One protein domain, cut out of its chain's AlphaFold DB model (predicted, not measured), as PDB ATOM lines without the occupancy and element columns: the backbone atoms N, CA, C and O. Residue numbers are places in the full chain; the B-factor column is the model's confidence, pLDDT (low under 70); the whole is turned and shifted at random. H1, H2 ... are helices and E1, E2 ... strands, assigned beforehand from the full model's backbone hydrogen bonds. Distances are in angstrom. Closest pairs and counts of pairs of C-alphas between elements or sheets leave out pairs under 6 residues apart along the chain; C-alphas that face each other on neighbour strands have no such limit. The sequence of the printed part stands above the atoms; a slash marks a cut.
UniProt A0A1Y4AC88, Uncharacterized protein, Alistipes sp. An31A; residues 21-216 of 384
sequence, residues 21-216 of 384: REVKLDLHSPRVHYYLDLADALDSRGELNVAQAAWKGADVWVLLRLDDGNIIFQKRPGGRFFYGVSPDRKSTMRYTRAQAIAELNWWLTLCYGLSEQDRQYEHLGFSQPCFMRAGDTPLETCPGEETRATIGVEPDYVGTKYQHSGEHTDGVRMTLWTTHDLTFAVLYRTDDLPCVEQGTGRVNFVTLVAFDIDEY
ATOM      1  N   ARG A  21     126.665 176.778  78.116       45.59
ATOM      2  CA  ARG A  21     126.050 175.447  78.027       45.59
ATOM      3  C   ARG A  21     126.970 174.552  78.851       45.59
ATOM      4  O   ARG A  21     128.056 174.254  78.375       45.59
ATOM      5  N   GLU A  22     126.608 174.245  80.098       53.34
ATOM      6  CA  GLU A  22     127.411 173.390  80.975       53.34
ATOM      7  C   GLU A  22     127.665 172.071  80.243       53.34
ATOM      8  O   GLU A  22     126.809 171.184  80.216       53.34
ATOM      9  N   VAL A  23     128.828 171.943  79.604       57.59
ATOM     10  CA  VAL A  23     129.318 170.657  79.134       57.59
ATOM     11  C   VAL A  23     129.671 169.900  80.402       57.59
ATOM     12  O   VAL A  23     130.747 170.064  80.980       57.59
ATOM     13  N   LYS A  24     128.706 169.129  80.897       68.19
ATOM     14  CA  LYS A  24     128.944 168.175  81.973       68.19
ATOM     15  C   LYS A  24     129.808 167.070  81.388       68.19
ATOM     16  O   LYS A  24     129.334 166.287  80.566       68.19
ATOM     17  N   LEU A  25     131.087 167.088  81.747       80.12
ATOM     18  CA  LEU A  25     132.018 166.031  81.415       80.12
ATOM     19  C   LEU A  25     131.874 164.964  82.483       80.12
ATOM     20  O   LEU A  25     132.022 165.222  83.676       80.12
ATOM     21  N   ASP A  26     131.537 163.779  82.010       88.25
ATOM     22  CA  ASP A  26     131.549 162.576  82.812       88.25
ATOM     23  C   ASP A  26     132.946 161.944  82.764       88.25
ATOM     24  O   ASP A  26     133.619 162.028  81.732       88.25
ATOM     25  N   LEU A  27     133.378 161.327  83.864       89.56
ATOM     26  CA  LEU A  27     134.672 160.662  83.970       89.56
ATOM     27  C   LEU A  27     134.873 159.575  82.907       89.56
ATOM     28  O   LEU A  27     135.988 159.391  82.436       89.56
ATOM     29  N   HIS A  28     133.804 158.910  82.460       90.25
ATOM     30  CA  HIS A  28     133.867 157.873  81.425       90.25
ATOM     31  C   HIS A  28     133.710 158.424  80.007       90.25
ATOM     32  O   HIS A  28     133.597 157.672  79.038       90.25
ATOM     33  N   SER A  29     133.675 159.748  79.851       90.06
ATOM     34  CA  SER A  29     133.616 160.373  78.535       90.06
ATOM     35  C   SER A  29     134.827 159.952  77.689       90.06
ATOM     36  O   SER A  29     135.959 160.069  78.150       90.06
ATOM     37  N   PRO A  30     134.650 159.598  76.401       88.38
ATOM     38  CA  PRO A  30     135.760 159.215  75.512       88.38
ATOM     39  C   PRO A  30     136.764 160.355  75.249       88.38
ATOM     40  O   PRO A  30     137.813 160.172  74.611       88.38
ATOM     41  N   ARG A  31     136.434 161.568  75.706       89.44
ATOM     42  CA  ARG A  31     137.299 162.747  75.665       89.44
ATOM     43  C   ARG A  31     138.287 162.790  76.829       89.44
ATOM     44  O   ARG A  31     139.236 163.556  76.729       89.44
ATOM     45  N   VAL A  32     138.076 162.005  77.882       93.62
ATOM     46  CA  VAL A  32     138.878 161.998  79.108       93.62
ATOM     47  C   VAL A  32     139.746 160.746  79.133       93.62
ATOM     48  O   VAL A  32     139.260 159.653  78.864       93.62
ATOM     49  N   HIS A  33     141.034 160.918  79.421       95.81
ATOM     50  CA  HIS A  33     142.013 159.834  79.508       95.81
ATOM     51  C   HIS A  33     142.841 160.029  80.768       95.81
ATOM     52  O   HIS A  33     143.264 161.151  81.062       95.81
ATOM     53  N   TYR A  34     143.060 158.943  81.499       96.81
ATOM     54  CA  TYR A  34     143.744 158.949  82.783       96.81
ATOM     55  C   TYR A  34     145.043 158.179  82.677       96.81
ATOM     56  O   TYR A  34     145.063 157.091  82.110       96.81
ATOM     57  N   TYR A  35     146.102 158.741  83.246       97.06
ATOM     58  CA  TYR A  35     147.412 158.119  83.273       97.06
ATOM     59  C   TYR A  35     148.027 158.170  84.667       97.06
ATOM     60  O   TYR A  35     147.841 159.141  85.407       97.06
ATOM     61  N   LEU A  36     148.794 157.139  84.993       93.62
ATOM     62  CA  LEU A  36     149.702 157.121  86.134       93.62
ATOM     63  C   LEU A  36     151.136 157.238  85.634       93.62
ATOM     64  O   LEU A  36     151.433 156.836  84.508       93.62
ATOM     65  N   ASP A  37     152.022 157.762  86.481       90.94
ATOM     66  CA  ASP A  37     153.454 157.543  86.291       90.94
ATOM     67  C   ASP A  37     153.721 156.037  86.331       90.94
ATOM     68  O   ASP A  37     153.299 155.351  87.266       90.94
ATOM     69  N   LEU A  38     154.392 155.517  85.303       86.44
ATOM     70  CA  LEU A  38     154.710 154.100  85.214       86.44
ATOM     71  C   LEU A  38     155.481 153.636  86.457       86.44
ATOM     72  O   LEU A  38     155.194 152.567  86.977       86.44
ATOM     73  N   ALA A  39     156.388 154.453  86.998       83.00
ATOM     74  CA  ALA A  39     157.146 154.088  88.194       83.00
ATOM     75  C   ALA A  39     156.258 153.910  89.441       83.00
ATOM     76  O   ALA A  39     156.538 153.057  90.283       83.00
ATOM     77  N   ASP A  40     155.175 154.681  89.551       78.94
ATOM     78  CA  ASP A  40     154.226 154.578  90.666       78.94
ATOM     79  C   ASP A  40     153.226 153.430  90.476       78.94
ATOM     80  O   ASP A  40     152.717 152.877  91.462       78.94
ATOM     81  N   ALA A  41     152.957 153.088  89.214       76.00
ATOM     82  CA  ALA A  41     151.970 152.102  88.805       76.00
ATOM     83  C   ALA A  41     152.500 150.664  88.776       76.00
ATOM     84  O   ALA A  41     151.689 149.746  88.731       76.00
ATOM     85  N   LEU A  42     153.818 150.452  88.799       74.56
ATOM     86  CA  LEU A  42     154.403 149.113  88.824       74.56
ATOM     87  C   LEU A  42     154.510 148.548  90.251       74.56
ATOM     88  O   LEU A  42     154.876 149.249  91.202       74.56
ATOM     89  N   ASP A  43     154.212 147.257  90.387       67.12
ATOM     90  CA  ASP A  43     154.459 146.483  91.599       67.12
ATOM     91  C   ASP A  43     155.931 146.023  91.689       67.12
ATOM     92  O   ASP A  43     156.765 146.298  90.822       67.12
ATOM     93  N   SER A  44     156.285 145.297  92.753       67.00
ATOM     94  CA  SER A  44     157.651 144.790  92.949       67.00
ATOM     95  C   SER A  44     158.094 143.741  91.921       67.00
ATOM     96  O   SER A  44     159.279 143.414  91.872       67.00
ATOM     97  N   ARG A  45     157.165 143.185  91.134       61.09
ATOM     98  CA  ARG A  45     157.426 142.237  90.039       61.09
ATOM     99  C   ARG A  45     157.556 142.952  88.689       61.09
ATOM    100  O   ARG A  45     157.981 142.328  87.720       61.09
ATOM    101  N   GLY A  46     157.263 144.253  88.641       65.50
ATOM    102  CA  GLY A  46     157.269 145.052  87.421       65.50
ATOM    103  C   GLY A  46     155.967 144.951  86.626       65.50
ATOM    104  O   GLY A  46     155.986 145.219  85.426       65.50
ATOM    105  N   GLU A  47     154.854 144.580  87.264       74.19
ATOM    106  CA  GLU A  47     153.524 144.520  86.645       74.19
ATOM    107  C   GLU A  47     152.665 145.730  87.029       74.19
ATOM    108  O   GLU A  47     152.810 146.293  88.114       74.19
ATOM    109  N   LEU A  48     151.751 146.135  86.142       76.38
ATOM    110  CA  LEU A  48     150.847 147.257  86.392       76.38
ATOM    111  C   LEU A  48     149.849 146.915  87.512       76.38
ATOM    112  O   LEU A  48     149.070 145.975  87.385       76.38
ATOM    113  N   ASN A  49     149.824 147.716  88.576       79.56
ATOM    114  CA  ASN A  49     148.927 147.566  89.717       79.56
ATOM    115  C   ASN A  49     148.314 148.918  90.127       79.56
ATOM    116  O   ASN A  49     148.840 149.670  90.957       79.56
ATOM    117  N   VAL A  50     147.151 149.218  89.547       82.25
ATOM    118  CA  VAL A  50     146.425 150.481  89.755       82.25
ATOM    119  C   VAL A  50     145.929 150.617  91.195       82.25
ATOM    120  O   VAL A  50     146.015 151.698  91.777       82.25
ATOM    121  N   ALA A  51     145.458 149.526  91.803       73.06
ATOM    122  CA  ALA A  51     144.971 149.529  93.181       73.06
ATOM    123  C   ALA A  51     146.083 149.898  94.177       73.06
ATOM    124  O   ALA A  51     145.870 150.694  95.097       73.06
ATOM    125  N   GLN A  52     147.296 149.378  93.968       72.62
ATOM    126  CA  GLN A  52     148.458 149.737  94.773       72.62
ATOM    127  C   GLN A  52     148.855 151.206  94.566       72.62
ATOM    128  O   GLN A  52     149.142 151.907  95.539       72.62
ATOM    129  N   ALA A  53     148.839 151.700  93.326       70.62
ATOM    130  CA  ALA A  53     149.108 153.108  93.025       70.62
ATOM    131  C   ALA A  53     148.089 154.049  93.694       70.62
ATOM    132  O   ALA A  53     148.456 155.068  94.287       70.62
ATOM    133  N   ALA A  54     146.812 153.671  93.669       71.81
ATOM    134  CA  ALA A  54     145.726 154.369  94.344       71.81
ATOM    135  C   ALA A  54     145.933 154.411  95.863       71.81
ATOM    136  O   ALA A  54     145.786 155.466  96.483       71.81
ATOM    137  N   TRP A  55     146.356 153.294  96.461       61.47
ATOM    138  CA  TRP A  55     146.685 153.219  97.884       61.47
ATOM    139  C   TRP A  55     147.862 154.125  98.273       61.47
ATOM    140  O   TRP A  55     147.782 154.826  99.283       61.47
ATOM    141  N   LYS A  56     148.918 154.179  97.448       64.06
ATOM    142  CA  LYS A  56     150.050 155.111  97.623       64.06
ATOM    143  C   LYS A  56     149.627 156.582  97.488       64.06
ATOM    144  O   LYS A  56     150.372 157.475  97.886       64.06
ATOM    145  N   GLY A  57     148.445 156.846  96.925       65.06
ATOM    146  CA  GLY A  57     147.980 158.190  96.605       65.06
ATOM    147  C   GLY A  57     148.743 158.806  95.433       65.06
ATOM    148  O   GLY A  57     148.938 160.022  95.431       65.06
ATOM    149  N   ALA A  58     149.178 157.977  94.476       75.12
ATOM    150  CA  ALA A  58     149.946 158.396  93.305       75.12
ATOM    151  C   ALA A  58     149.221 159.497  92.519       75.12
ATOM    152  O   ALA A  58     147.998 159.481  92.402       75.12
ATOM    153  N   ASP A  59     149.940 160.468  91.969       83.12
ATOM    154  CA  ASP A  59     149.286 161.528  91.204       83.12
ATOM    155  C   ASP A  59     148.685 160.989  89.895       83.12
ATOM    156  O   ASP A  59     149.314 160.220  89.172       83.12
ATOM    157  N   VAL A  60     147.470 161.433  89.567       90.94
ATOM    158  CA  VAL A  60     146.779 161.053  88.330       90.94
ATOM    159  C   VAL A  60     146.932 162.170  87.313       90.94
ATOM    160  O   VAL A  60     146.553 163.316  87.563       90.94
ATOM    161  N   TRP A  61     147.448 161.844  86.139       93.12
ATOM    162  CA  TRP A  61     147.495 162.748  85.001       93.12
ATOM    163  C   TRP A  61     146.232 162.595  84.164       93.12
ATOM    164  O   TRP A  61     145.824 161.486  83.830       93.12
ATOM    165  N   VAL A  62     145.604 163.714  83.821       93.12
ATOM    166  CA  VAL A  62     144.346 163.741  83.074       93.12
ATOM    167  C   VAL A  62     144.547 164.484  81.766       93.12
ATOM    168  O   VAL A  62     144.953 165.648  81.759       93.12
ATOM    169  N   LEU A  63     144.222 163.810  80.666       93.06
ATOM    170  CA  LEU A  63     144.192 164.360  79.318       93.06
ATOM    171  C   LEU A  63     142.736 164.537  78.876       93.06
ATOM    172  O   LEU A  63     141.967 163.578  78.842       93.06
ATOM    173  N   LEU A  64     142.368 165.760  78.494       90.69
ATOM    174  CA  LEU A  64     141.050 166.100  77.952       90.69
ATOM    175  C   LEU A  64     141.181 166.519  76.493       90.69
ATOM    176  O   LEU A  64     141.848 167.507  76.193       90.69
ATOM    177  N   ARG A  65     140.516 165.803  75.587       88.88
ATOM    178  CA  ARG A  65     140.490 166.136  74.156       88.88
ATOM    179  C   ARG A  65     139.486 167.248  73.859       88.88
ATOM    180  O   ARG A  65     138.300 167.140  74.191       88.88
ATOM    181  N   LEU A  66     139.956 168.303  73.200       84.50
ATOM    182  CA  LEU A  66     139.150 169.407  72.682       84.50
ATOM    183  C   LEU A  66     138.630 169.081  71.271       84.50
ATOM    184  O   LEU A  66     139.148 168.191  70.595       84.50
ATOM    185  N   ASP A  67     137.585 169.785  70.830       82.25
ATOM    186  CA  ASP A  67     136.893 169.481  69.564       82.25
ATOM    187  C   ASP A  67     137.745 169.782  68.318       82.25
ATOM    188  O   ASP A  67     137.494 169.259  67.235       82.25
ATOM    189  N   ASP A  68     138.786 170.596  68.468       78.75
ATOM    190  CA  ASP A  68     139.732 170.967  67.416       78.75
ATOM    191  C   ASP A  68     140.999 170.094  67.390       78.75
ATOM    192  O   ASP A  68     141.925 170.356  66.621       78.75
ATOM    193  N   GLY A  69     141.055 169.060  68.234       81.50
ATOM    194  CA  GLY A  69     142.180 168.133  68.325       81.50
ATOM    195  C   GLY A  69     143.322 168.579  69.241       81.50
ATOM    196  O   GLY A  69     144.286 167.826  69.379       81.50
ATOM    197  N   ASN A  70     143.222 169.747  69.884       84.44
ATOM    198  CA  ASN A  70     144.111 170.131  70.983       84.44
ATOM    199  C   ASN A  70     143.704 169.426  72.282       84.44
ATOM    200  O   ASN A  70     142.640 168.802  72.362       84.44
ATOM    201  N   ILE A  71     144.550 169.503  73.309       87.06
ATOM    202  CA  ILE A  71     144.276 168.847  74.591       87.06
ATOM    203  C   ILE A  71     144.530 169.778  75.777       87.06
ATOM    204  O   ILE A  71     145.369 170.680  75.731       87.06
ATOM    205  N   ILE A  72     143.832 169.504  76.872       85.94
ATOM    206  CA  ILE A  72     144.206 169.960  78.212       85.94
ATOM    207  C   ILE A  72     144.918 168.790  78.877       85.94
ATOM    208  O   ILE A  72     144.416 167.668  78.830       85.94
ATOM    209  N   PHE A  73     146.064 169.040  79.498       86.38
ATOM    210  CA  PHE A  73     146.814 168.004  80.195       86.38
ATOM    211  C   PHE A  73     147.226 168.506  81.574       86.38
ATOM    212  O   PHE A  73     147.988 169.467  81.685       86.38
ATOM    213  N   GLN A  74     146.675 167.901  82.627       82.44
ATOM    214  CA  GLN A  74     146.861 168.372  83.998       82.44
ATOM    215  C   GLN A  74     147.094 167.230  84.973       82.44
ATOM    216  O   GLN A  74     146.463 166.179  84.897       82.44
ATOM    217  N   LYS A  75     147.971 167.489  85.943       84.19
ATOM    218  CA  LYS A  75     148.187 166.602  87.079       84.19
ATOM    219  C   LYS A  75     147.168 166.891  88.171       84.19
ATOM    220  O   LYS A  75     147.022 168.033  88.613       84.19
ATOM    221  N   ARG A  76     146.514 165.846  88.659       80.62
ATOM    222  CA  ARG A  76     145.595 165.886  89.787       80.62
ATOM    223  C   ARG A  76     146.185 165.089  90.954       80.62
ATOM    224  O   ARG A  76     146.462 163.904  90.786       80.62
ATOM    225  N   PRO A  77     146.347 165.701  92.143       76.31
ATOM    226  CA  PRO A  77     146.905 164.982  93.278       76.31
ATOM    227  C   PRO A  77     146.042 163.794  93.704       76.31
ATOM    228  O   PRO A  77     144.839 163.975  93.924       76.31
ATOM    229  N   GLY A  78     146.656 162.622  93.888       67.31
ATOM    230  CA  GLY A  78     145.951 161.378  94.224       67.31
ATOM    231  C   GLY A  78     145.095 161.490  95.490       67.31
ATOM    232  O   GLY A  78     143.924 161.114  95.522       67.31
ATOM    233  N   GLY A  79     145.614 162.170  96.517       61.09
ATOM    234  CA  GLY A  79     144.877 162.433  97.759       61.09
ATOM    235  C   GLY A  79     143.529 163.150  97.569       61.09
ATOM    236  O   GLY A  79     142.623 162.964  98.379       61.09
ATOM    237  N   ARG A  80     143.333 163.925  96.491       63.56
ATOM    238  CA  ARG A  80     142.052 164.612  96.239       63.56
ATOM    239  C   ARG A  80     140.930 163.682  95.790       63.56
ATOM    240  O   ARG A  80     139.775 164.083  95.853       63.56
ATOM    241  N   PHE A  81     141.238 162.471  95.336       70.56
ATOM    242  CA  PHE A  81     140.212 161.468  95.044       70.56
ATOM    243  C   PHE A  81     139.640 160.868  96.330       70.56
ATOM    244  O   PHE A  81     138.483 160.463  96.366       70.56
ATOM    245  N   PHE A  82     140.423 160.862  97.409       63.09
ATOM    246  CA  PHE A  82     140.056 160.213  98.664       63.09
ATOM    247  C   PHE A  82     139.586 161.180  99.740       63.09
ATOM    248  O   PHE A  82     138.993 160.726 100.717       63.09
ATOM    249  N   TYR A  83     139.835 162.483  99.601       54.91
ATOM    250  CA  TYR A  83     139.625 163.443 100.681       54.91
ATOM    251  C   TYR A  83     139.085 164.802 100.211       54.91
ATOM    252  O   TYR A  83     139.541 165.354  99.212       54.91
ATOM    253  N   GLY A  84     138.181 165.383 101.008       53.47
ATOM    254  CA  GLY A  84     137.604 166.717 100.819       53.47
ATOM    255  C   GLY A  84     137.556 167.566 102.084       53.47
ATOM    256  O   GLY A  84     137.941 167.118 103.160       53.47
ATOM    257  N   VAL A  85     137.047 168.796 101.971       50.19
ATOM    258  CA  VAL A  85     136.896 169.738 103.097       50.19
ATOM    259  C   VAL A  85     135.416 169.910 103.440       50.19
ATOM    260  O   VAL A  85     134.611 170.217 102.561       50.19
ATOM    261  N   SER A  86     135.051 169.731 104.714       43.28
ATOM    262  CA  SER A  86     133.683 169.983 105.189       43.28
ATOM    263  C   SER A  86     133.372 171.497 105.173       43.28
ATOM    264  O   SER A  86     134.211 172.301 105.587       43.28
ATOM    265  N   PRO A  87     132.175 171.923 104.723       38.31
ATOM    266  CA  PRO A  87     131.765 173.336 104.741       38.31
ATOM    267  C   PRO A  87     131.716 173.957 106.149       38.31
ATOM    268  O   PRO A  87     131.850 175.167 106.319       38.31
ATOM    269  N   ASP A  88     131.502 173.117 107.154       43.53
ATOM    270  CA  ASP A  88     131.150 173.443 108.532       43.53
ATOM    271  C   ASP A  88     132.283 173.149 109.535       43.53
ATOM    272  O   ASP A  88     132.282 173.676 110.651       43.53
ATOM    273  N   ARG A  89     133.318 172.401 109.128       39.50
ATOM    274  CA  ARG A  89     134.565 172.215 109.881       39.50
ATOM    275  C   ARG A  89     135.754 172.311 108.929       39.50
ATOM    276  O   ARG A  89     135.799 171.610 107.929       39.50
ATOM    277  N   LYS A  90     136.780 173.101 109.277       43.88
ATOM    278  CA  LYS A  90     138.079 173.186 108.561       43.88
ATOM    279  C   LYS A  90     138.895 171.868 108.588       43.88
ATOM    280  O   LYS A  90     140.119 171.907 108.551       43.88
ATOM    281  N   SER A  91     138.245 170.719 108.741       40.00
ATOM    282  CA  SER A  91     138.846 169.393 108.824       40.00
ATOM    283  C   SER A  91     138.624 168.629 107.525       40.00
ATOM    284  O   SER A  91     137.522 168.632 106.972       40.00
ATOM    285  N   THR A  92     139.670 167.941 107.084       46.34
ATOM    286  CA  THR A  92     139.635 167.010 105.960       46.34
ATOM    287  C   THR A  92     138.754 165.802 106.301       46.34
ATOM    288  O   THR A  92     138.898 165.220 107.373       46.34
ATOM    289  N   MET A  93     137.843 165.424 105.404       48.81
ATOM    290  CA  MET A  93     137.001 164.225 105.496       48.81
ATOM    291  C   MET A  93     137.315 163.272 104.347       48.81
ATOM    292  O   MET A  93     137.657 163.723 103.257       48.81
ATOM    293  N   ARG A  94     137.183 161.962 104.574       58.41
ATOM    294  CA  ARG A  94     137.312 160.960 103.510       58.41
ATOM    295  C   ARG A  94     136.083 161.014 102.600       58.41
ATOM    296  O   ARG A  94     134.961 161.081 103.098       58.41
ATOM    297  N   TYR A  95     136.295 160.991 101.292       63.81
ATOM    298  CA  TYR A  95     135.228 160.886 100.308       63.81
ATOM    299  C   TYR A  95     134.705 159.457 100.202       63.81
ATOM    300  O   TYR A  95     135.474 158.494 100.178       63.81
ATOM    301  N   THR A  96     133.384 159.331 100.078       69.38
ATOM    302  CA  THR A  96     132.760 158.127  99.522       69.38
ATOM    303  C   THR A  96     132.999 158.070  98.012       69.38
ATOM    304  O   THR A  96     133.250 159.102  97.383       69.38
ATOM    305  N   ARG A  97     132.853 156.889  97.392       78.81
ATOM    306  CA  ARG A  97     132.975 156.741  95.928       78.81
ATOM    307  C   ARG A  97     132.126 157.757  95.163       78.81
ATOM    308  O   ARG A  97     132.622 158.443  94.278       78.81
ATOM    309  N   ALA A  98     130.856 157.899  95.545       78.00
ATOM    310  CA  ALA A  98     129.933 158.829  94.898       78.00
ATOM    311  C   ALA A  98     130.373 160.298  95.039       78.00
ATOM    312  O   ALA A  98     130.214 161.079  94.104       78.00
ATOM    313  N   GLN A  99     130.948 160.678  96.187       77.44
ATOM    314  CA  GLN A  99     131.479 162.026  96.402       77.44
ATOM    315  C   GLN A  99     132.729 162.286  95.558       77.44
ATOM    316  O   GLN A  99     132.835 163.352  94.957       77.44
ATOM    317  N   ALA A 100     133.632 161.307  95.473       80.44
ATOM    318  CA  ALA A 100     134.828 161.393  94.643       80.44
ATOM    319  C   ALA A 100     134.485 161.502  93.151       80.44
ATOM    320  O   ALA A 100     135.032 162.353  92.460       80.44
ATOM    321  N   ILE A 101     133.522 160.706  92.671       85.94
ATOM    322  CA  ILE A 101     133.005 160.786  91.296       85.94
ATOM    323  C   ILE A 101     132.399 162.166  91.018       85.94
ATOM    324  O   ILE A 101     132.709 162.793  90.007       85.94
ATOM    325  N   ALA A 102     131.542 162.661  91.916       80.69
ATOM    326  CA  ALA A 102     130.884 163.951  91.729       80.69
ATOM    327  C   ALA A 102     131.887 165.115  91.694       80.69
ATOM    328  O   ALA A 102     131.750 166.020  90.869       80.69
ATOM    329  N   GLU A 103     132.894 165.092  92.569       81.94
ATOM    330  CA  GLU A 103     133.940 166.111  92.582       81.94
ATOM    331  C   GLU A 103     134.852 166.003  91.351       81.94
ATOM    332  O   GLU A 103     135.158 167.034  90.750       81.94
ATOM    333  N   LEU A 104     135.208 164.788  90.916       88.31
ATOM    334  CA  LEU A 104     136.001 164.582  89.706       88.31
ATOM    335  C   LEU A 104     135.270 165.133  88.479       88.31
ATOM    336  O   LEU A 104     135.837 165.955  87.764       88.31
ATOM    337  N   ASN A 105     134.004 164.764  88.273       85.62
ATOM    338  CA  ASN A 105     133.185 165.270  87.166       85.62
ATOM    339  C   ASN A 105     133.071 166.802  87.193       85.62
ATOM    340  O   ASN A 105     133.206 167.461  86.161       85.62
ATOM    341  N   TRP A 106     132.883 167.390  88.380       83.31
ATOM    342  CA  TRP A 106     132.883 168.845  88.535       83.31
ATOM    343  C   TRP A 106     134.221 169.470  88.120       83.31
ATOM    344  O   TRP A 106     134.233 170.451  87.374       83.31
ATOM    345  N   TRP A 107     135.342 168.898  88.560       83.75
ATOM    346  CA  TRP A 107     136.674 169.390  88.218       83.75
ATOM    347  C   TRP A 107     136.975 169.256  86.720       83.75
ATOM    348  O   TRP A 107     137.488 170.202  86.126       83.75
ATOM    349  N   LEU A 108     136.595 168.142  86.086       87.56
ATOM    350  CA  LEU A 108     136.740 167.942  84.639       87.56
ATOM    351  C   LEU A 108     135.970 169.014  83.859       87.56
ATOM    352  O   LEU A 108     136.529 169.662  82.971       87.56
ATOM    353  N   THR A 109     134.706 169.254  84.224       83.81
ATOM    354  CA  THR A 109     133.892 170.329  83.637       83.81
ATOM    355  C   THR A 109     134.504 171.705  83.874       83.81
ATOM    356  O   THR A 109     134.480 172.535  82.965       83.81
ATOM    357  N   LEU A 110     135.070 171.962  85.056       79.81
ATOM    358  CA  LEU A 110     135.730 173.229  85.358       79.81
ATOM    359  C   LEU A 110     136.959 173.448  84.467       79.81
ATOM    360  O   LEU A 110     137.058 174.500  83.839       79.81
ATOM    361  N   CYS A 111     137.868 172.472  84.378       77.44
ATOM    362  CA  CYS A 111     139.066 172.560  83.537       77.44
ATOM    363  C   CYS A 111     138.705 172.771  82.062       77.44
ATOM    364  O   CYS A 111     139.298 173.617  81.389       77.44
ATOM    365  N   TYR A 112     137.694 172.050  81.572       78.81
ATOM    366  CA  TYR A 112     137.194 172.210  80.209       78.81
ATOM    367  C   TYR A 112     136.582 173.594  79.971       78.81
ATOM    368  O   TYR A 112     136.938 174.274  79.011       78.81
ATOM    369  N   GLY A 113     135.693 174.038  80.863       74.88
ATOM    370  CA  GLY A 113     135.000 175.318  80.744       74.88
ATOM    371  C   GLY A 113     135.938 176.520  80.829       74.88
ATOM    372  O   GLY A 113     135.788 177.453  80.042       74.88
ATOM    373  N   LEU A 114     136.921 176.491  81.737       68.19
ATOM    374  CA  LEU A 114     137.950 177.531  81.820       68.19
ATOM    375  C   LEU A 114     138.771 177.593  80.535       68.19
ATOM    376  O   LEU A 114     138.961 178.675  80.003       68.19
ATOM    377  N   SER A 115     139.178 176.448  79.988       68.94
ATOM    378  CA  SER A 115     139.970 176.424  78.756       68.94
ATOM    379  C   SER A 115     139.182 176.953  77.551       68.94
ATOM    380  O   SER A 115     139.708 177.748  76.782       68.94
ATOM    381  N   GLU A 116     137.906 176.588  77.393       66.62
ATOM    382  CA  GLU A 116     137.055 177.122  76.316       66.62
ATOM    383  C   GLU A 116     136.810 178.638  76.445       66.62
ATOM    384  O   GLU A 116     136.765 179.349  75.438       66.62
ATOM    385  N   GLN A 117     136.678 179.156  77.672       61.28
ATOM    386  CA  GLN A 117     136.558 180.597  77.921       61.28
ATOM    387  C   GLN A 117     137.885 181.332  77.702       61.28
ATOM    388  O   GLN A 117     137.899 182.374  77.047       61.28
ATOM    389  N   ASP A 118     138.999 180.781  78.185       60.91
ATOM    390  CA  ASP A 118     140.336 181.363  78.061       60.91
ATOM    391  C   ASP A 118     140.755 181.495  76.593       60.91
ATOM    392  O   ASP A 118     141.381 182.482  76.227       60.91
ATOM    393  N   ARG A 119     140.325 180.595  75.700       61.09
ATOM    394  CA  ARG A 119     140.560 180.731  74.247       61.09
ATOM    395  C   ARG A 119     139.935 181.985  73.635       61.09
ATOM    396  O   ARG A 119     140.440 182.507  72.645       61.09
ATOM    397  N   GLN A 120     138.864 182.515  74.226       57.16
ATOM    398  CA  GLN A 120     138.284 183.797  73.802       57.16
ATOM    399  C   GLN A 120     139.146 184.990  74.246       57.16
ATOM    400  O   GLN A 120     139.107 186.052  73.621       57.16
ATOM    401  N   TYR A 121     139.948 184.808  75.297       51.94
ATOM    402  CA  TYR A 121     140.763 185.830  75.952       51.94
ATOM    403  C   TYR A 121     142.264 185.518  75.920       51.94
ATOM    404  O   TYR A 121     143.026 186.137  76.653       51.94
ATOM    405  N   GLU A 122     142.710 184.614  75.045       51.06
ATOM    406  CA  GLU A 122     144.095 184.121  74.973       51.06
ATOM    407  C   GLU A 122     145.110 185.264  74.773       51.06
ATOM    408  O   GLU A 122     146.227 185.237  75.278       51.06
ATOM    409  N   HIS A 123     144.668 186.346  74.128       50.59
ATOM    410  CA  HIS A 123     145.408 187.594  73.922       50.59
ATOM    411  C   HIS A 123     145.551 188.482  75.176       50.59
ATOM    412  O   HIS A 123     146.216 189.516  75.115       50.59
ATOM    413  N   LEU A 124     144.901 188.131  76.290       44.66
ATOM    414  CA  LEU A 124     144.904 188.871  77.558       44.66
ATOM    415  C   LEU A 124     145.776 188.212  78.640       44.66
ATOM    416  O   LEU A 124     145.805 188.717  79.761       44.66
ATOM    417  N   GLY A 125     146.479 187.118  78.324       42.88
ATOM    418  CA  GLY A 125     147.471 186.494  79.212       42.88
ATOM    419  C   GLY A 125     146.896 185.602  80.321       42.88
ATOM    420  O   GLY A 125     147.647 185.058  81.122       42.88
ATOM    421  N   PHE A 126     145.576 185.405  80.369       43.94
ATOM    422  CA  PHE A 126     144.928 184.447  81.265       43.94
ATOM    423  C   PHE A 126     144.612 183.181  80.470       43.94
ATOM    424  O   PHE A 126     143.551 183.088  79.863       43.94
ATOM    425  N   SER A 127     145.548 182.235  80.410       52.28
ATOM    426  CA  SER A 127     145.253 180.916  79.855       52.28
ATOM    427  C   SER A 127     145.701 179.812  80.796       52.28
ATOM    428  O   SER A 127     146.847 179.767  81.254       52.28
ATOM    429  N   GLN A 128     144.773 178.908  81.103       57.16
ATOM    430  CA  GLN A 128     145.133 177.592  81.604       57.16
ATOM    431  C   GLN A 128     146.139 176.927  80.650       57.16
ATOM    432  O   GLN A 128     146.026 177.085  79.432       57.16
ATOM    433  N   PRO A 129     147.108 176.167  81.186       61.50
ATOM    434  CA  PRO A 129     148.070 175.434  80.378       61.50
ATOM    435  C   PRO A 129     147.343 174.476  79.425       61.50
ATOM    436  O   PRO A 129     146.644 173.557  79.867       61.50
ATOM    437  N   CYS A 130     147.500 174.693  78.120       71.88
ATOM    438  CA  CYS A 130     146.945 173.835  77.077       71.88
ATOM    439  C   CYS A 130     148.059 173.310  76.171       71.88
ATOM    440  O   CYS A 130     149.159 173.851  76.115       71.88
ATOM    441  N   PHE A 131     147.797 172.198  75.501       80.38
ATOM    442  CA  PHE A 131     148.760 171.516  74.652       80.38
ATOM    443  C   PHE A 131     148.233 171.544  73.220       80.38
ATOM    444  O   PHE A 131     147.232 170.904  72.882       80.38
ATOM    445  N   MET A 132     148.909 172.326  72.381       84.56
ATOM    446  CA  MET A 132     148.586 172.466  70.970       84.56
ATOM    447  C   MET A 132     149.169 171.306  70.184       84.56
ATOM    448  O   MET A 132     150.343 170.963  70.341       84.56
ATOM    449  N   ARG A 133     148.365 170.709  69.307       89.31
ATOM    450  CA  ARG A 133     148.829 169.634  68.435       89.31
ATOM    451  C   ARG A 133     149.883 170.177  67.471       89.31
ATOM    452  O   ARG A 133     149.598 171.049  66.655       89.31
ATOM    453  N   ALA A 134     151.092 169.628  67.549       86.75
ATOM    454  CA  ALA A 134     152.192 169.943  66.642       86.75
ATOM    455  C   ALA A 134     152.186 169.042  65.395       86.75
ATOM    456  O   ALA A 134     152.658 169.453  64.338       86.75
ATOM    457  N   GLY A 135     151.629 167.833  65.509       90.25
ATOM    458  CA  GLY A 135     151.490 166.877  64.410       90.25
ATOM    459  C   GLY A 135     151.822 165.453  64.835       90.25
ATOM    460  O   GLY A 135     152.126 165.201  66.002       90.25
ATOM    461  N   ASP A 136     151.769 164.536  63.874       94.00
ATOM    462  CA  ASP A 136     152.074 163.126  64.101       94.00
ATOM    463  C   ASP A 136     153.543 162.870  63.753       94.00
ATOM    464  O   ASP A 136     154.016 163.245  62.676       94.00
ATOM    465  N   THR A 137     154.295 162.294  64.686       93.00
ATOM    466  CA  THR A 137     155.747 162.130  64.563       93.00
ATOM    467  C   THR A 137     156.248 160.975  65.437       93.00
ATOM    468  O   THR A 137     155.624 160.684  66.465       93.00
ATOM    469  N   PRO A 138     157.343 160.291  65.057       91.44
ATOM    470  CA  PRO A 138     158.024 159.358  65.947       91.44
ATOM    471  C   PRO A 138     158.509 160.032  67.233       91.44
ATOM    472  O   PRO A 138     158.740 161.244  67.273       91.44
ATOM    473  N   LEU A 139     158.681 159.244  68.294       89.56
ATOM    474  CA  LEU A 139     159.311 159.734  69.514       89.56
ATOM    475  C   LEU A 139     160.831 159.791  69.329       89.56
ATOM    476  O   LEU A 139     161.510 158.767  69.292       89.56
ATOM    477  N   GLU A 140     161.361 161.005  69.226       89.06
ATOM    478  CA  GLU A 140     162.803 161.247  69.194       89.06
ATOM    479  C   GLU A 140     163.391 161.118  70.604       89.06
ATOM    480  O   GLU A 140     162.847 161.671  71.558       89.06
ATOM    481  N   THR A 141     164.512 160.412  70.730       89.44
ATOM    482  CA  THR A 141     165.287 160.229  71.968       89.44
ATOM    483  C   THR A 141     166.722 160.710  71.760       89.44
ATOM    484  O   THR A 141     167.138 161.008  70.635       89.44
ATOM    485  N   CYS A 142     167.496 160.841  72.839       89.12
ATOM    486  CA  CYS A 142     168.894 161.249  72.715       89.12
ATOM    487  C   CYS A 142     169.717 160.293  71.826       89.12
ATOM    488  O   CYS A 142     169.469 159.088  71.797       89.12
ATOM    489  N   PRO A 143     170.747 160.803  71.120       85.12
ATOM    490  CA  PRO A 143     171.592 159.972  70.273       85.12
ATOM    491  C   PRO A 143     172.203 158.790  71.036       85.12
ATOM    492  O   PRO A 143     172.859 158.983  72.058       85.12
ATOM    493  N   GLY A 144     172.040 157.581  70.498       80.38
ATOM    494  CA  GLY A 144     172.573 156.351  71.090       80.38
ATOM    495  C   GLY A 144     171.642 155.656  72.090       80.38
ATOM    496  O   GLY A 144     171.988 154.568  72.539       80.38
ATOM    497  N   GLU A 145     170.479 156.234  72.398       80.69
ATOM    498  CA  GLU A 145     169.426 155.572  73.173       80.69
ATOM    499  C   GLU A 145     168.641 154.580  72.307       80.69
ATOM    500  O   GLU A 145     168.279 154.867  71.164       80.69
ATOM    501  N   GLU A 146     168.328 153.411  72.865       81.56
ATOM    502  CA  GLU A 146     167.413 152.457  72.241       81.56
ATOM    503  C   GLU A 146     165.992 152.733  72.751       81.56
ATOM    504  O   GLU A 146     165.616 152.290  73.834       81.56
ATOM    505  N   THR A 147     165.189 153.473  71.975       79.94
ATOM    506  CA  THR A 147     163.854 153.968  72.385       79.94
ATOM    507  C   THR A 147     162.961 152.887  72.998       79.94
ATOM    508  O   THR A 147     162.301 153.137  74.005       79.94
ATOM    509  N   ARG A 148     162.985 151.662  72.453       82.69
ATOM    510  CA  ARG A 148     162.206 150.541  72.993       82.69
ATOM    511  C   ARG A 148     162.677 150.114  74.380       82.69
ATOM    512  O   ARG A 148     161.842 149.865  75.237       82.69
ATOM    513  N   ALA A 149     163.983 150.036  74.608       78.62
ATOM    514  CA  ALA A 149     164.533 149.644  75.902       78.62
ATOM    515  C   ALA A 149     164.358 150.748  76.958       78.62
ATOM    516  O   ALA A 149     164.094 150.451  78.118       78.62
ATOM    517  N   THR A 150     164.472 152.014  76.548       76.56
ATOM    518  CA  THR A 150     164.436 153.165  77.460       76.56
ATOM    519  C   THR A 150     163.012 153.607  77.806       76.56
ATOM    520  O   THR A 150     162.744 154.005  78.937       76.56
ATOM    521  N   ILE A 151     162.098 153.564  76.835       80.62
ATOM    522  CA  ILE A 151     160.748 154.137  76.960       80.62
ATOM    523  C   ILE A 151     159.661 153.067  76.806       80.62
ATOM    524  O   ILE A 151     158.564 153.246  77.316       80.62
ATOM    525  N   GLY A 152     159.943 151.933  76.160       79.25
ATOM    526  CA  GLY A 152     158.951 150.868  75.959       79.25
ATOM    527  C   GLY A 152     158.115 151.011  74.684       79.25
ATOM    528  O   GLY A 152     157.111 150.321  74.538       79.25
ATOM    529  N   VAL A 153     158.521 151.880  73.751       82.94
ATOM    530  CA  VAL A 153     157.830 152.115  72.469       82.94
ATOM    531  C   VAL A 153     158.771 151.834  71.297       82.94
ATOM    532  O   VAL A 153     159.964 152.133  71.373       82.94
ATOM    533  N   GLU A 154     158.246 151.276  70.201       85.12
ATOM    534  CA  GLU A 154     159.048 151.062  68.990       85.12
ATOM    535  C   GLU A 154     159.581 152.393  68.423       85.12
ATOM    536  O   GLU A 154     158.827 153.367  68.347       85.12
ATOM    537  N   PRO A 155     160.845 152.455  67.967       80.31
ATOM    538  CA  PRO A 155     161.449 153.694  67.466       80.31
ATOM    539  C   PRO A 155     160.733 154.323  66.261       80.31
ATOM    540  O   PRO A 155     160.816 155.531  66.053       80.31
ATOM    541  N   ASP A 156     160.058 153.516  65.443       85.50
ATOM    542  CA  ASP A 156     159.321 153.947  64.253       85.50
ATOM    543  C   ASP A 156     157.825 154.163  64.515       85.50
ATOM    544  O   ASP A 156     157.097 154.588  63.611       85.50
ATOM    545  N   TYR A 157     157.355 153.920  65.744       88.75
ATOM    546  CA  TYR A 157     155.969 154.161  66.103       88.75
ATOM    547  C   TYR A 157     155.668 155.659  66.011       88.75
ATOM    548  O   TYR A 157     156.227 156.487  66.733       88.75
ATOM    549  N   VAL A 158     154.739 156.012  65.127       92.19
ATOM    550  CA  VAL A 158     154.264 157.386  64.969       92.19
ATOM    551  C   VAL A 158     153.130 157.624  65.956       92.19
ATOM    552  O   VAL A 158     152.106 156.945  65.903       92.19
ATOM    553  N   GLY A 159     153.314 158.606  66.833       93.69
ATOM    554  CA  GLY A 159     152.304 159.070  67.781       93.69
ATOM    555  C   GLY A 159     151.977 160.541  67.569       93.69
ATOM    556  O   GLY A 159     152.467 161.177  66.636       93.69
ATOM    557  N   THR A 160     151.147 161.098  68.445       95.44
ATOM    558  CA  THR A 160     150.750 162.506  68.382       95.44
ATOM    559  C   THR A 160     151.627 163.348  69.302       95.44
ATOM    560  O   THR A 160     151.718 163.083  70.501       95.44
ATOM    561  N   LYS A 161     152.257 164.391  68.755       94.25
ATOM    562  CA  LYS A 161     153.058 165.353  69.518       94.25
ATOM    563  C   LYS A 161     152.248 166.604  69.813       94.25
ATOM    564  O   LYS A 161     151.670 167.221  68.913       94.25
ATOM    565  N   TYR A 162     152.295 167.024  71.068       91.00
ATOM    566  CA  TYR A 162     151.700 168.256  71.545       91.00
ATOM    567  C   TYR A 162     152.741 169.163  72.197       91.00
ATOM    568  O   TYR A 162     153.640 168.710  72.909       91.00
ATOM    569  N   GLN A 163     152.606 170.466  71.975       86.94
ATOM    570  CA  GLN A 163     153.449 171.494  72.572       86.94
ATOM    571  C   GLN A 163     152.627 172.363  73.509       86.94
ATOM    572  O   GLN A 163     151.554 172.841  73.150       86.94
ATOM    573  N   HIS A 164     153.152 172.575  74.707       80.12
ATOM    574  CA  HIS A 164     152.513 173.414  75.701       80.12
ATOM    575  C   HIS A 164     152.434 174.890  75.256       80.12
ATOM    576  O   HIS A 164     153.436 175.470  74.825       80.12
ATOM    577  N   SER A 165     151.268 175.512  75.433       64.50
ATOM    578  CA  SER A 165     151.004 176.950  75.316       64.50
ATOM    579  C   SER A 165     150.423 177.493  76.623       64.50
ATOM    580  O   SER A 165     149.438 176.975  77.144       64.50
ATOM    581  N   GLY A 166     151.042 178.552  77.150       56.19
ATOM    582  CA  GLY A 166     150.577 179.283  78.332       56.19
ATOM    583  C   GLY A 166     151.692 180.125  78.959       56.19
ATOM    584  O   GLY A 166     152.779 179.612  79.223       56.19
ATOM    585  N   GLU A 167     151.430 181.414  79.206       44.78
ATOM    586  CA  GLU A 167     152.407 182.386  79.743       44.78
ATOM    587  C   GLU A 167     152.705 182.215  81.252       44.78
ATOM    588  O   GLU A 167     153.657 182.804  81.758       44.78
ATOM    589  N   HIS A 168     151.954 181.380  81.983       46.41
ATOM    590  CA  HIS A 168     152.002 181.304  83.457       46.41
ATOM    591  C   HIS A 168     152.638 180.036  84.068       46.41
ATOM    592  O   HIS A 168     152.407 179.734  85.234       46.41
ATOM    593  N   THR A 169     153.476 179.301  83.334       41.16
ATOM    594  CA  THR A 169     154.147 178.082  83.848       41.16
ATOM    595  C   THR A 169     155.646 178.285  84.064       41.16
ATOM    596  O   THR A 169     156.449 177.672  83.375       41.16
ATOM    597  N   ASP A 170     156.044 179.175  84.981       45.75
ATOM    598  CA  ASP A 170     157.427 179.308  85.497       45.75
ATOM    599  C   ASP A 170     158.578 179.269  84.450       45.75
ATOM    600  O   ASP A 170     159.730 178.987  84.775       45.75
ATOM    601  N   GLY A 171     158.290 179.573  83.179       53.78
ATOM    602  CA  GLY A 171     159.242 179.571  82.067       53.78
ATOM    603  C   GLY A 171     159.651 178.208  81.485       53.78
ATOM    604  O   GLY A 171     160.546 178.198  80.641       53.78
ATOM    605  N   VAL A 172     159.048 177.070  81.865       65.94
ATOM    606  CA  VAL A 172     159.479 175.744  81.361       65.94
ATOM    607  C   VAL A 172     158.499 175.184  80.330       65.94
ATOM    608  O   VAL A 172     157.389 174.769  80.652       65.94
ATOM    609  N   ARG A 173     158.933 175.131  79.066       76.94
ATOM    610  CA  ARG A 173     158.154 174.559  77.961       76.94
ATOM    611  C   ARG A 173     158.186 173.036  78.024       76.94
ATOM    612  O   ARG A 173     159.261 172.439  78.082       76.94
ATOM    613  N   MET A 174     157.008 172.427  77.977       85.50
ATOM    614  CA  MET A 174     156.840 170.978  78.010       85.50
ATOM    615  C   MET A 174     156.275 170.456  76.690       85.50
ATOM    616  O   MET A 174     155.484 171.113  76.006       85.50
ATOM    617  N   THR A 175     156.663 169.236  76.351       90.12
ATOM    618  CA  THR A 175     156.141 168.463  75.235       90.12
ATOM    619  C   THR A 175     155.549 167.171  75.760       90.12
ATOM    620  O   THR A 175     156.159 166.479  76.570       90.12
ATOM    621  N   LEU A 176     154.347 166.871  75.276       93.19
ATOM    622  CA  LEU A 176     153.684 165.600  75.493       93.19
ATOM    623  C   LEU A 176     153.662 164.853  74.165       93.19
ATOM    624  O   LEU A 176     153.226 165.397  73.149       93.19
ATOM    625  N   TRP A 177     154.122 163.614  74.176       95.12
ATOM    626  CA  TRP A 177     153.959 162.687  73.067       95.12
ATOM    627  C   TRP A 177     153.062 161.540  73.523       95.12
ATOM    628  O   TRP A 177     153.253 161.032  74.624       95.12
ATOM    629  N   THR A 178     152.082 161.144  72.717       95.62
ATOM    630  CA  THR A 178     151.160 160.046  73.050       95.62
ATOM    631  C   THR A 178     151.070 159.046  71.908       95.62
ATOM    632  O   THR A 178     151.158 159.424  70.736       95.62
ATOM    633  N   THR A 179     150.803 157.783  72.224       93.81
ATOM    634  CA  THR A 179     150.375 156.817  71.209       93.81
ATOM    635  C   THR A 179     148.995 157.196  70.650       93.81
ATOM    636  O   THR A 179     148.242 157.947  71.274       93.81
ATOM    637  N   HIS A 180     148.642 156.722  69.450       91.25
ATOM    638  CA  HIS A 180     147.349 157.065  68.831       91.25
ATOM    639  C   HIS A 180     146.150 156.438  69.552       91.25
ATOM    640  O   HIS A 180     145.057 157.007  69.559       91.25
ATOM    641  N   ASP A 181     146.359 155.265  70.142       90.69
ATOM    642  CA  ASP A 181     145.387 154.555  70.972       90.69
ATOM    643  C   ASP A 181     145.305 155.112  72.402       90.69
ATOM    644  O   ASP A 181     144.429 154.693  73.152       90.69
ATOM    645  N   LEU A 182     146.159 156.085  72.753       91.44
ATOM    646  CA  LEU A 182     146.201 156.758  74.055       91.44
ATOM    647  C   LEU A 182     146.465 155.823  75.239       91.44
ATOM    648  O   LEU A 182     146.134 156.149  76.374       91.44
ATOM    649  N   THR A 183     147.080 154.670  74.993       92.00
ATOM    650  CA  THR A 183     147.468 153.735  76.055       92.00
ATOM    651  C   THR A 183     148.752 154.165  76.761       92.00
ATOM    652  O   THR A 183     149.003 153.762  77.899       92.00
ATOM    653  N   PHE A 184     149.552 155.017  76.116       93.75
ATOM    654  CA  PHE A 184     150.871 155.401  76.591       93.75
ATOM    655  C   PHE A 184     151.215 156.851  76.229       93.75
ATOM    656  O   PHE A 184     150.874 157.344  75.148       93.75
ATOM    657  N   ALA A 185     151.925 157.536  77.124       94.44
ATOM    658  CA  ALA A 185     152.391 158.896  76.902       94.44
ATOM    659  C   ALA A 185     153.763 159.171  77.533       94.44
ATOM    660  O   ALA A 185     154.180 158.525  78.490       94.44
ATOM    661  N   VAL A 186     154.460 160.172  76.997       94.31
ATOM    662  CA  VAL A 186     155.768 160.629  77.476       94.31
ATOM    663  C   VAL A 186     155.748 162.141  77.607       94.31
ATOM    664  O   VAL A 186     155.469 162.853  76.639       94.31
ATOM    665  N   LEU A 187     156.062 162.632  78.803       91.50
ATOM    666  CA  LEU A 187     156.154 164.054  79.111       91.50
ATOM    667  C   LEU A 187     157.620 164.442  79.333       91.50
ATOM    668  O   LEU A 187     158.303 163.863  80.172       91.50
ATOM    669  N   TYR A 188     158.093 165.450  78.605       88.62
ATOM    670  CA  TYR A 188     159.475 165.931  78.676       88.62
ATOM    671  C   TYR A 188     159.551 167.429  78.366       88.62
ATOM    672  O   TYR A 188     158.562 168.048  77.971       88.62
ATOM    673  N   ARG A 189     160.712 168.053  78.576       87.25
ATOM    674  CA  ARG A 189     160.917 169.470  78.236       87.25
ATOM    675  C   ARG A 189     161.063 169.632  76.728       87.25
ATOM    676  O   ARG A 189     161.789 168.879  76.103       87.25
ATOM    677  N   THR A 190     160.415 170.631  76.132       82.94
ATOM    678  CA  THR A 190     160.311 170.764  74.663       82.94
ATOM    679  C   THR A 190     161.649 170.787  73.923       82.94
ATOM    680  O   THR A 190     161.710 170.317  72.789       82.94
ATOM    681  N   ASP A 191     162.697 171.301  74.561       84.44
ATOM    682  CA  ASP A 191     164.019 171.458  73.954       84.44
ATOM    683  C   ASP A 191     165.032 170.387  74.425       84.44
ATOM    684  O   ASP A 191     166.152 170.352  73.921       84.44
ATOM    685  N   ASP A 192     164.631 169.485  75.334       87.81
ATOM    686  CA  ASP A 192     165.472 168.403  75.863       87.81
ATOM    687  C   ASP A 192     164.880 167.043  75.463       87.81
ATOM    688  O   ASP A 192     163.855 166.622  76.001       87.81
ATOM    689  N   LEU A 193     165.521 166.331  74.530       90.31
ATOM    690  CA  LEU A 193     165.052 165.000  74.128       90.31
ATOM    691  C   LEU A 193     165.059 164.021  75.323       90.31
ATOM    692  O   LEU A 193     165.986 164.075  76.140       90.31
ATOM    693  N   PRO A 194     164.071 163.107  75.415       89.94
ATOM    694  CA  PRO A 194     164.048 162.032  76.400       89.94
ATOM    695  C   PRO A 194     165.350 161.226  76.405       89.94
ATOM    696  O   PRO A 194     165.803 160.739  75.362       89.94
ATOM    697  N   CYS A 195     165.957 161.088  77.582       87.12
ATOM    698  CA  CYS A 195     167.218 160.387  77.764       87.12
ATOM    699  C   CYS A 195     167.418 159.850  79.181       87.12
ATOM    700  O   CYS A 195     166.816 160.336  80.145       87.12
ATOM    701  N   VAL A 196     168.308 158.862  79.285       84.50
ATOM    702  CA  VAL A 196     168.867 158.375  80.546       84.50
ATOM    703  C   VAL A 196     170.286 158.925  80.661       84.50
ATOM    704  O   VAL A 196     171.149 158.675  79.822       84.50
ATOM    705  N   GLU A 197     170.560 159.696  81.704       77.75
ATOM    706  CA  GLU A 197     171.879 160.271  81.934       77.75
ATOM    707  C   GLU A 197     172.901 159.164  82.255       77.75
ATOM    708  O   GLU A 197     172.785 158.428  83.245       77.75
ATOM    709  N   GLN A 198     173.934 159.046  81.411       70.00
ATOM    710  CA  GLN A 198     174.980 158.037  81.573       70.00
ATOM    711  C   GLN A 198     175.732 158.224  82.900       70.00
ATOM    712  O   GLN A 198     176.269 159.289  83.195       70.00
ATOM    713  N   GLY A 199     175.798 157.156  83.697       68.56
ATOM    714  CA  GLY A 199     176.515 157.115  84.975       68.56
ATOM    715  C   GLY A 199     175.669 157.452  86.206       68.56
ATOM    716  O   GLY A 199     175.979 156.948  87.282       68.56
ATOM    717  N   THR A 200     174.591 158.232  86.068       73.88
ATOM    718  CA  THR A 200     173.645 158.506  87.169       73.88
ATOM    719  C   THR A 200     172.356 157.696  87.050       73.88
ATOM    720  O   THR A 200     171.693 157.476  88.062       73.88
ATOM    721  N   GLY A 201     171.991 157.264  85.835       75.31
ATOM    722  CA  GLY A 201     170.729 156.572  85.560       75.31
ATOM    723  C   GLY A 201     169.499 157.476  85.682       75.31
ATOM    724  O   GLY A 201     168.376 156.981  85.708       75.31
ATOM    725  N   ARG A 202     169.686 158.797  85.796       77.62
ATOM    726  CA  ARG A 202     168.578 159.749  85.919       77.62
ATOM    727  C   ARG A 202     167.890 159.943  84.577       77.62
ATOM    728  O   ARG A 202     168.555 160.177  83.576       77.62
ATOM    729  N   VAL A 203     166.565 159.922  84.583       84.00
ATOM    730  CA  VAL A 203     165.747 160.249  83.410       84.00
ATOM    731  C   VAL A 203     165.316 161.713  83.439       84.00
ATOM    732  O   VAL A 203     165.068 162.273  84.509       84.00
ATOM    733  N   ASN A 204     165.221 162.345  82.269       85.88
ATOM    734  CA  ASN A 204     164.706 163.714  82.105       85.88
ATOM    735  C   ASN A 204     163.258 163.761  81.573       85.88
ATOM    736  O   ASN A 204     162.775 164.821  81.165       85.88
ATOM    737  N   PHE A 205     162.577 162.617  81.571       87.56
ATOM    738  CA  PHE A 205     161.218 162.435  81.081       87.56
ATOM    739  C   PHE A 205     160.385 161.647  82.093       87.56
ATOM    740  O   PHE A 205     160.924 160.986  82.980       87.56
ATOM    741  N   VAL A 206     159.066 161.727  81.940       89.81
ATOM    742  CA  VAL A 206     158.094 160.929  82.689       89.81
ATOM    743  C   VAL A 206     157.353 160.035  81.709       89.81
ATOM    744  O   VAL A 206     156.816 160.524  80.709       89.81
ATOM    745  N   THR A 207     157.316 158.744  82.017       92.38
ATOM    746  CA  THR A 207     156.545 157.752  81.274       92.38
ATOM    747  C   THR A 207     155.197 157.549  81.940       92.38
ATOM    748  O   THR A 207     155.116 157.358  83.150       92.38
ATOM    749  N   LEU A 208     154.137 157.576  81.141       94.75
ATOM    750  CA  LEU A 208     152.764 157.553  81.605       94.75
ATOM    751  C   LEU A 208     152.000 156.403  80.952       94.75
ATOM    752  O   LEU A 208     152.027 156.252  79.730       94.75
ATOM    753  N   VAL A 209     151.284 155.630  81.763       95.25
ATOM    754  CA  VAL A 209     150.483 154.480  81.319       95.25
ATOM    755  C   VAL A 209     149.010 154.724  81.604       95.25
ATOM    756  O   VAL A 209     148.651 155.199  82.686       95.25
ATOM    757  N   ALA A 210     148.164 154.451  80.612       95.88
ATOM    758  CA  ALA A 210     146.726 154.597  80.758       95.88
ATOM    759  C   ALA A 210     146.161 153.547  81.719       95.88
ATOM    760  O   ALA A 210     146.655 152.422  81.787       95.88
ATOM    761  N   PHE A 211     145.105 153.904  82.446       94.06
ATOM    762  CA  PHE A 211     144.447 153.001  83.388       94.06
ATOM    763  C   PHE A 211     142.940 153.270  83.477       94.06
ATOM    764  O   PHE A 211     142.464 154.332  83.063       94.06
ATOM    765  N   ASP A 212     142.193 152.317  84.042       92.31
ATOM    766  CA  ASP A 212     140.775 152.507  84.347       92.31
ATOM    767  C   ASP A 212     140.597 153.309  85.646       92.31
ATOM    768  O   ASP A 212     140.965 152.881  86.743       92.31
ATOM    769  N   ILE A 213     139.993 154.490  85.528       93.50
ATOM    770  CA  ILE A 213     139.738 155.386  86.656       93.50
ATOM    771  C   ILE A 213     138.868 154.753  87.747       93.50
ATOM    772  O   ILE A 213     138.998 155.120  88.918       93.50
ATOM    773  N   ASP A 214     138.013 153.788  87.402       89.69
ATOM    774  CA  ASP A 214     137.155 153.118  88.374       89.69
ATOM    775  C   ASP A 214     137.937 152.272  89.388       89.69
ATOM    776  O   ASP A 214     137.491 152.162  90.541       89.69
ATOM    777  N   GLU A 215     139.092 151.733  88.992       87.25
ATOM    778  CA  GLU A 215     139.999 150.974  89.861       87.25
ATOM    779  C   GLU A 215     140.710 151.885  90.870       87.25
ATOM    780  O   GLU A 215     140.953 151.494  92.014       87.25
ATOM    781  N   TYR A 216     140.989 153.129  90.475       86.50
ATOM    782  CA  TYR A 216     141.703 154.099  91.302       86.50
ATOM    783  C   TYR A 216     140.791 154.835  92.293       86.50
ATOM    784  O   TYR A 216     141.209 155.189  93.397       86.50
TER     785      TYR A 216
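What this domain is: This is residues 21 to 216 of the 384 residues of an uncharacterized protein of Alistipes sp. An31A (UniProt A0A1Y4AC88). A closed barrel of eight strands, E1, E2, E3, E6, E7, E8, E9 and E10, makes the core, and the long helix H4 slants over its outside at E2 and E3. The short helices H1, H2 and H6 gather on one part of the barrel, H5 lies outside it elsewhere, and the small hairpin of E4 and E5 lies farthest from the mean of the C-alphas. The 196 printed residues hold six named helices and ten named strands, in the order E1 H1 H2 E2 E3 H3 E4 E5 H4 E6 H5 E7 E8 E9 E10 H6, with antiparallel neighbours all round the ring; the class is mixed. The whole is compact, with a radius of gyration of the C-alphas of 17.8 A and spans of 58 by 47 by 30 A.

How they stand to each other: E1, residues 32 to 37, neighbours E2, residues 60 to 65, with N 35 and O 61 2.8 A apart, within hydrogen-bond range. H1, residues 38 to 41, is on the barrel, outside it, and touches H2, residues 50 to 56; their closest C-alphas, of Ala 41 and Ala 53, are 5.2 A apart. E2 and E3, residues 71 to 76, form a hairpin with N 62 and O 74 at 2.8 A. H3, residues 79 to 82, is not on the barrel; the hairpin of E4, residues 83 to 85, and E5, residues 92 to 94, has N 84 and O 93 at 2.8 A. H4, residues 97 to 118, is on the barrel, outside it, at a height over the sheet of 10.0 A, and runs slantwise to the strands, at 42 degrees to E3 on the local plane. H3 and H4 only just touch, with 3 pairs of C-alphas within 8 A, through residues 100 to 104 of H4 alone; the closest are those of Phe 81 and Ala 100, 5.4 A. E6, residues 130 to 138, bends by 68 degrees at residue 135; it is the antiparallel neighbour of E3, with N 71 and O 131 within hydrogen-bond range at 3.1 A. H5, residues 147 to 151, is on the barrel, outside it, and touches no helix. E7, E8, E9 and E10, residues 158 to 165, 174 to 178, 184 to 189 and 205 to 210, form a meander, each strand the antiparallel neighbour of the one before. E6 and E7 are antiparallel neighbours, with N 132 and O 163 within hydrogen-bond range at 2.8 A; E10 and E1 are antiparallel neighbours too, with N 36 and O 209 within hydrogen-bond range at 3.0 A, and the barrel is closed. H6, residues 213 to 216, touches H2, where the C-alphas of Ala 54 and Tyr 216 are closest, 5.1 A. Every O i to N i+4 pair is within range in H2, H4 and H5; H1, H3 and H6 are too short for one.

Where its parts are: E1 begins at C-alpha 32, (138.878, 161.998, 79.108). H4 measures 31.3 A from C-alpha 97, (132.975, 156.741, 95.928), to C-alpha 118; E7 measures 22.4 A and E6 21.4 A. H6 ends at C-alpha 216, (141.703, 154.099, 91.302).

The domain as a whole: The two C-alphas farthest apart, of Asp 88 and Gly 144, are 58.4 A apart. The printed part has no cut; the links H4 to E6 and E9 to E10 are long. The mean pLDDT of the printed part is 77.3, and 54 residues are under 70, among them residues 82 to 96 and 114 to 129.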